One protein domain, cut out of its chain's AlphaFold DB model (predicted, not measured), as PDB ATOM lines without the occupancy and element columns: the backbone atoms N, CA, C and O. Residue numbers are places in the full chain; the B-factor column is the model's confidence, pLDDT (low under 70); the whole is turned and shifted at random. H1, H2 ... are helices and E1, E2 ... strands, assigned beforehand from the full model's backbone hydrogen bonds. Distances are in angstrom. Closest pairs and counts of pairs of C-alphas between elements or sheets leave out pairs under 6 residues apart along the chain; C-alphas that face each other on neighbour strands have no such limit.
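Overview. This is residues 22 to 74 of the 79 residues of an uncharacterized protein of Acidobacteria bacterium RIFCSPLOWO2_02_FULL_68_18 (UniProt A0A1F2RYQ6). A strongly twisted, curled sheet of four strands splits into two pairs, a short E2 and E3 hairpin and a longer E1 and E4 pair, joined where E1 bends; two short helices, H1 and H2, lie near each other toward one end, H2 packing on E2 and E1 and H1 grazing the sheet. The sheet's order is E3 E2 E1 E4, all antiparallel. The printed part has 53 residues, with elements in the order E1 H1 E2 E3 H2 E4, of mixed class. It is compact, with a radius of gyration of the C-alphas of 10.3 A and spans of 27 by 22 by 16 A.

Along the chain. E1, residues 22 to 29, spans 19.7 A from C-alpha 22 at (18.225, 25.633, 70.734), and E4, residues 67 to 73, spans 19.9 A to C-alpha 73 at (11.923, 27.071, 70.501). E2 is residues 39 to 42 and E3 residues 46 to 49. H1 is residues 32 to 37, and H2 residues 55 to 62, 10.7 A long.

Arrangement. E1 bends by 63 degrees at residue 26, and its pairing is staggered: residues 22 to 27 pair with E4, N 24 and O 70 at 2.8 A, and residues 28 to 29 with E2, N 29 and O 41 at 2.8 A. In the hairpin of E2 and E3, N 48 and O 40 are 2.7 A apart. H2 is on the sheet at a height of 9.3 A, only just over none of the strands, with 2 of its C-alphas falling on E3; the closest C-alphas of H2 and E2 are those of Leu 60 and Phe 40, 7.4 A. H1 only grazes the sheet. H1 and H2 are close but not clearly touching, C-alphas 35 and 61 at 6.2 A, opposite ways at a shallow tilt of 9 degrees. In both helices every O i to N i+4 pair is within hydrogen-bond range.

Size, cuts and confidence. The C-alphas of Asp 32 and Gln 74, 31.3 A, are the farthest apart. The printed part has no cut, the five links are tight, and no printed residue is under 70 in pLDDT.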
ATOM      1  N   PHE A  22      17.095  26.318  70.125       86.31
ATOM      2  CA  PHE A  22      18.225  25.633  70.734       86.31
ATOM      3  C   PHE A  22      18.029  24.130  70.591       86.31
ATOM      4  O   PHE A  22      17.060  23.564  71.095       86.31
ATOM      5  N   THR A  23      18.939  23.471  69.872       90.12
ATOM      6  CA  THR A  23      18.863  22.028  69.625       90.12
ATOM      7  C   THR A  23      20.015  21.302  70.298       90.12
ATOM      8  O   THR A  23      21.180  21.571  70.011       90.12
ATOM      9  N   ILE A  24      19.681  20.301  71.109       91.44
ATOM     10  CA  ILE A  24      20.629  19.416  71.786       91.44
ATOM     11  C   ILE A  24      20.388  17.986  71.310       91.44
ATOM     12  O   ILE A  24      19.251  17.546  71.122       91.44
ATOM     13  N   ARG A  25      21.465  17.230  71.103       94.44
ATOM     14  CA  ARG A  25      21.407  15.794  70.810       94.44
ATOM     15  C   ARG A  25      22.168  15.061  71.894       94.44
ATOM     16  O   ARG A  25      23.323  15.393  72.126       94.44
ATOM     17  N   GLY A  26      21.561  14.039  72.478       94.50
ATOM     18  CA  GLY A  26      22.233  13.237  73.491       94.50
ATOM     19  C   GLY A  26      21.482  11.969  73.843       94.50
ATOM     20  O   GLY A  26      20.420  11.688  73.282       94.50
ATOM     21  N   ARG A  27      22.054  11.158  74.729       96.38
ATOM     22  CA  ARG A  27      21.390   9.978  75.279       96.38
ATOM     23  C   ARG A  27      20.569  10.377  76.499       96.38
ATOM     24  O   ARG A  27      21.079  11.060  77.380       96.38
ATOM     25  N   VAL A  28      19.316   9.934  76.558       96.75
ATOM     26  CA  VAL A  28      18.496  10.112  77.761       96.75
ATOM     27  C   VAL A  28      19.028   9.184  78.848       96.75
ATOM     28  O   VAL A  28      19.116   7.973  78.639       96.75
ATOM     29  N   GLY A  29      19.388   9.744  79.994       96.19
ATOM     30  CA  GLY A  29      19.829   9.021  81.179       96.19
ATOM     31  C   GLY A  29      18.906   9.316  82.352       96.19
ATOM     32  O   GLY A  29      18.517  10.458  82.558       96.19
ATOM     33  N   ALA A  30      18.545   8.287  83.100       96.50
ATOM     34  CA  ALA A  30      17.912   8.398  84.405       96.50
ATOM     35  C   ALA A  30      18.053   7.042  85.094       96.50
ATOM     36  O   ALA A  30      17.952   5.999  84.440       96.50
ATOM     37  N   THR A  31      18.289   7.049  86.396       96.50
ATOM     38  CA  THR A  31      18.064   5.877  87.246       96.50
ATOM     39  C   THR A  31      16.563   5.629  87.419       96.50
ATOM     40  O   THR A  31      15.742   6.497  87.117       96.50
ATOM     41  N   ASP A  32      16.179   4.455  87.929       95.50
ATOM     42  CA  ASP A  32      14.765   4.148  88.184       95.50
ATOM     43  C   ASP A  32      14.122   5.140  89.164       95.50
ATOM     44  O   ASP A  32      12.983   5.561  88.952       95.50
ATOM     45  N   GLN A  33      14.867   5.556  90.195       96.69
ATOM     46  CA  GLN A  33      14.412   6.551  91.164       96.69
ATOM     47  C   GLN A  33      14.256   7.935  90.517       96.69
ATOM     48  O   GLN A  33      13.191   8.536  90.620       96.69
ATOM     49  N   GLU A  34      15.269   8.420  89.793       96.38
ATOM     50  CA  GLU A  34      15.205   9.713  89.095       96.38
ATOM     51  C   GLU A  34      14.059   9.749  88.081       96.38
ATOM     52  O   GLU A  34      13.261  10.687  88.071       96.38
ATOM     53  N   ALA A  35      13.908   8.691  87.279       96.50
ATOM     54  CA  ALA A  35      12.825   8.579  86.312       96.50
ATOM     55  C   ALA A  35      11.452   8.560  86.996       96.50
ATOM     56  O   ALA A  35      10.480   9.054  86.429       96.50
ATOM     57  N   GLN A  36      11.340   7.995  88.199       96.88
ATOM     58  CA  GLN A  36      10.101   8.014  88.972       96.88
ATOM     59  C   GLN A  36       9.790   9.406  89.533       96.88
ATOM     60  O   GLN A  36       8.634   9.827  89.500       96.88
ATOM     61  N   GLU A  37      10.813  10.131  89.974       96.81
ATOM     62  CA  GLU A  37      10.716  11.496  90.499       96.81
ATOM     63  C   GLU A  37      10.608  12.573  89.400       96.81
ATOM     64  O   GLU A  37      10.238  13.710  89.682       96.81
ATOM     65  N   GLY A  38      10.848  12.208  88.136       97.00
ATOM     66  CA  GLY A  38      10.700  13.091  86.975       97.00
ATOM     67  C   GLY A  38      11.986  13.795  86.536       97.00
ATOM     68  O   GLY A  38      11.914  14.763  85.778       97.00
ATOM     69  N   TYR A  39      13.145  13.308  86.977       97.81
ATOM     70  CA  TYR A  39      14.463  13.803  86.592       97.81
ATOM     71  C   TYR A  39      15.044  12.968  85.450       97.81
ATOM     72  O   TYR A  39      15.153  11.745  85.543       97.81
ATOM     73  N   PHE A  40      15.441  13.635  84.366       97.06
ATOM     74  CA  PHE A  40      16.098  13.011  83.221       97.06
ATOM     75  C   PHE A  40      17.293  13.845  82.783       97.06
ATOM     76  O   PHE A  40      17.180  15.049  82.585       97.06
ATOM     77  N   ALA A  41      18.427  13.207  82.550       96.62
ATOM     78  CA  ALA A  41      19.586  13.825  81.936       96.62
ATOM     79  C   ALA A  41      19.591  13.590  80.421       96.62
ATOM     80  O   ALA A  41      19.169  12.540  79.933       96.62
ATOM     81  N   LEU A  42      20.106  14.557  79.667       95.06
ATOM     82  CA  LEU A  42      20.484  14.394  78.269       95.06
ATOM     83  C   LEU A  42      22.010  14.517  78.175       95.06
ATOM     84  O   LEU A  42      22.566  15.611  78.295       95.06
ATOM     85  N   ASP A  43      22.677  13.372  78.000       90.19
ATOM     86  CA  ASP A  43      24.118  13.202  78.239       90.19
ATOM     87  C   ASP A  43      24.544  13.846  79.585       90.19
ATOM     88  O   ASP A  43      23.802  13.791  80.563       90.19
ATOM     89  N   SER A  44      25.742  14.431  79.673       82.31
ATOM     90  CA  SER A  44      26.265  15.060  80.897       82.31
ATOM     91  C   SER A  44      26.034  16.574  80.964       82.31
ATOM     92  O   SER A  44      26.583  17.232  81.844       82.31
ATOM     93  N   GLN A  45      25.304  17.152  80.005       85.00
ATOM     94  CA  GLN A  45      25.245  18.609  79.812       85.00
ATOM     95  C   GLN A  45      23.891  19.229  80.161       85.00
ATOM     96  O   GLN A  45      23.800  20.447  80.291       85.00
ATOM     97  N   THR A  46      22.822  18.440  80.272       92.62
ATOM     98  CA  THR A  46      21.469  18.982  80.443       92.62
ATOM     99  C   THR A  46      20.649  18.102  81.370       92.62
ATOM    100  O   THR A  46      20.591  16.892  81.178       92.62
ATOM    101  N   MET A  47      19.992  18.724  82.348       95.12
ATOM    102  CA  MET A  47      19.002  18.094  83.219       95.12
ATOM    103  C   MET A  47      17.616  18.621  82.848       95.12
ATOM    104  O   MET A  47      17.418  19.827  82.716       95.12
ATOM    105  N   ILE A  48      16.665  17.715  82.681       94.81
ATOM    106  CA  ILE A  48      15.276  17.972  82.326       94.81
ATOM    107  C   ILE A  48      14.432  17.503  83.509       94.81
ATOM    108  O   ILE A  48      14.496  16.338  83.902       94.81
ATOM    109  N   VAL A  49      13.634  18.409  84.064       96.94
ATOM    110  CA  VAL A  49      12.690  18.100  85.141       96.94
ATOM    111  C   VAL A  49      11.289  18.197  84.574       96.94
ATOM    112  O   VAL A  49      10.904  19.227  84.023       96.94
ATOM    113  N   VAL A  50      10.525  17.119  84.694       96.81
ATOM    114  CA  VAL A  50       9.148  17.059  84.206       96.81
ATOM    115  C   VAL A  50       8.215  16.600  85.308       96.81
ATOM    116  O   VAL A  50       8.592  15.840  86.195       96.81
ATOM    117  N   LYS A  51       6.958  17.032  85.231       97.75
ATOM    118  CA  LYS A  51       5.927  16.606  86.175       97.75
ATOM    119  C   LYS A  51       5.695  15.088  86.064       97.75
ATOM    120  O   LYS A  51       5.330  14.636  84.970       97.75
ATOM    121  N   PRO A  52       5.821  14.311  87.155       96.88
ATOM    122  CA  PRO A  52       5.500  12.887  87.138       96.88
ATOM    123  C   PRO A  52       4.057  12.630  86.692       96.88
ATOM    124  O   PRO A  52       3.134  13.345  87.086       96.88
ATOM    125  N   GLY A  53       3.866  11.619  85.844       95.94
ATOM    126  CA  GLY A  53       2.561  11.251  85.288       95.94
ATOM    127  C   GLY A  53       2.090  12.102  84.103       95.94
ATOM    128  O   GLY A  53       1.025  11.830  83.560       95.94
ATOM    129  N   SER A  54       2.857  13.112  83.677       97.62
ATOM    130  CA  SER A  54       2.592  13.825  82.420       97.62
ATOM    131  C   SER A  54       2.946  12.978  81.187       97.62
ATOM    132  O   SER A  54       3.715  12.020  81.269       97.62
ATOM    133  N   GLU A  55       2.436  13.355  80.013       97.00
ATOM    134  CA  GLU A  55       2.768  12.660  78.757       97.00
ATOM    135  C   GLU A  55       4.270  12.709  78.451       97.00
ATOM    136  O   GLU A  55       4.868  11.695  78.087       97.00
ATOM    137  N   ILE A  56       4.910  13.862  78.673       95.50
ATOM    138  CA  ILE A  56       6.355  14.015  78.482       95.50
ATOM    139  C   ILE A  56       7.159  13.148  79.463       95.50
ATOM    140  O   ILE A  56       8.198  12.609  79.087       95.50
ATOM    141  N   HIS A  57       6.666  12.943  80.690       97.69
ATOM    142  CA  HIS A  57       7.273  12.029  81.663       97.69
ATOM    143  C   HIS A  57       7.246  10.580  81.171       97.69
ATOM    144  O   HIS A  57       8.294   9.932  81.128       97.69
ATOM    145  N   ALA A  58       6.086  10.092  80.725       97.31
ATOM    146  CA  ALA A  58       5.959   8.750  80.157       97.31
ATOM    147  C   ALA A  58       6.827   8.580  78.897       97.31
ATOM    148  O   ALA A  58       7.507   7.562  78.730       97.31
ATOM    149  N   TYR A  59       6.857   9.605  78.041       96.50
ATOM    150  CA  TYR A  59       7.688   9.628  76.845       96.50
ATOM    151  C   TYR A  59       9.174   9.520  77.190       96.50
ATOM    152  O   TYR A  59       9.826   8.583  76.729       96.50
ATOM    153  N   LEU A  60       9.712  10.413  78.025       95.94
ATOM    154  CA  LEU A  60      11.133  10.412  78.388       95.94
ATOM    155  C   LEU A  60      11.538   9.112  79.088       95.94
ATOM    156  O   LEU A  60      12.572   8.538  78.741       95.94
ATOM    157  N   ARG A  61      10.682   8.573  79.967       96.88
ATOM    158  CA  ARG A  61      10.895   7.263  80.599       96.88
ATOM    159  C   ARG A  61      11.029   6.136  79.574       96.88
ATOM    160  O   ARG A  61      11.923   5.306  79.699       96.88
ATOM    161  N   SER A  62      10.208   6.133  78.522       97.00
ATOM    162  CA  SER A  62      10.302   5.144  77.432       97.00
ATOM    163  C   SER A  62      11.565   5.282  76.566       97.00
ATOM    164  O   SER A  62      11.890   4.379  75.792       97.00
ATOM    165  N   LYS A  63      12.263   6.423  76.661       97.38
ATOM    166  CA  LYS A  63      13.466   6.744  75.882       97.38
ATOM    167  C   LYS A  63      14.757   6.662  76.687       97.38
ATOM    168  O   LYS A  63      15.813   6.906  76.106       97.38
ATOM    169  N   VAL A  64      14.712   6.277  77.963       96.69
ATOM    170  CA  VAL A  64      15.922   6.052  78.769       96.69
ATOM    171  C   VAL A  64      16.860   5.076  78.047       96.69
ATOM    172  O   VAL A  64      16.442   4.060  77.493       96.69
ATOM    173  N   GLY A  65      18.140   5.437  77.984       96.06
ATOM    174  CA  GLY A  65      19.175   4.712  77.254       96.06
ATOM    175  C   GLY A  65      19.201   4.974  75.745       96.06
ATOM    176  O   GLY A  65      20.171   4.582  75.095       96.06
ATOM    177  N   GLN A  66      18.213   5.659  75.164       97.00
ATOM    178  CA  GLN A  66      18.152   5.961  73.729       97.00
ATOM    179  C   GLN A  66      18.732   7.345  73.422       97.00
ATOM    180  O   GLN A  66      18.718   8.251  74.255       97.00
ATOM    181  N   ARG A  67      19.247   7.518  72.199       96.00
ATOM    182  CA  ARG A  67      19.674   8.833  71.699       96.00
ATOM    183  C   ARG A  67      18.467   9.597  71.172       96.00
ATOM    184  O   ARG A  67      17.727   9.074  70.341       96.00
ATOM    185  N   VAL A  68      18.307  10.838  71.612       94.94
ATOM    186  CA  VAL A  68      17.231  11.736  71.190       94.94
ATOM    187  C   VAL A  68      17.804  13.076  70.739       94.94
ATOM    188  O   VAL A  68      18.943  13.440  71.044       94.94
ATOM    189  N   ARG A  69      16.995  13.817  69.985       94.56
ATOM    190  CA  ARG A  69      17.218  15.227  69.674       94.56
ATOM    191  C   ARG A  69      16.109  16.018  70.352       94.56
ATOM    192  O   ARG A  69      14.943  15.754  70.072       94.56
ATOM    193  N   MET A  70      16.481  16.957  71.209       91.06
ATOM    194  CA  MET A  70      15.575  17.912  71.832       91.06
ATOM    195  C   MET A  70      15.778  19.269  71.173       91.06
ATOM    196  O   MET A  70      16.915  19.711  71.014       91.06
ATOM    197  N   THR A  71      14.684  19.911  70.791       91.81
ATOM    198  CA  THR A  71      14.686  21.273  70.267       91.81
ATOM    199  C   THR A  71      13.759  22.098  71.143       91.81
ATOM    200  O   THR A  71      12.630  21.685  71.399       91.81
ATOM    201  N   ILE A  72      14.271  23.215  71.644       87.94
ATOM    202  CA  ILE A  72      13.523  24.204  72.414       87.94
ATOM    203  C   ILE A  72      13.420  25.432  71.529       87.94
ATOM    204  O   ILE A  72      14.432  25.920  71.023       87.94
ATOM    205  N   GLU A  73      12.203  25.906  71.328       88.56
ATOM    206  CA  GLU A  73      11.923  27.071  70.501       88.56
ATOM    207  C   GLU A  73      11.173  28.085  71.349       88.56
ATOM    208  O   GLU A  73      10.388  27.718  72.226       88.56
ATOM    209  N   GLN A  74      11.444  29.363  71.110       83.00
ATOM    210  CA  GLN A  74      10.637  30.413  71.698       83.00
ATOM    211  C   GLN A  74       9.251  30.379  71.055       83.00
ATOM    212  O   GLN A  74       9.118  30.452  69.831       83.00
TER     213      GLN A  74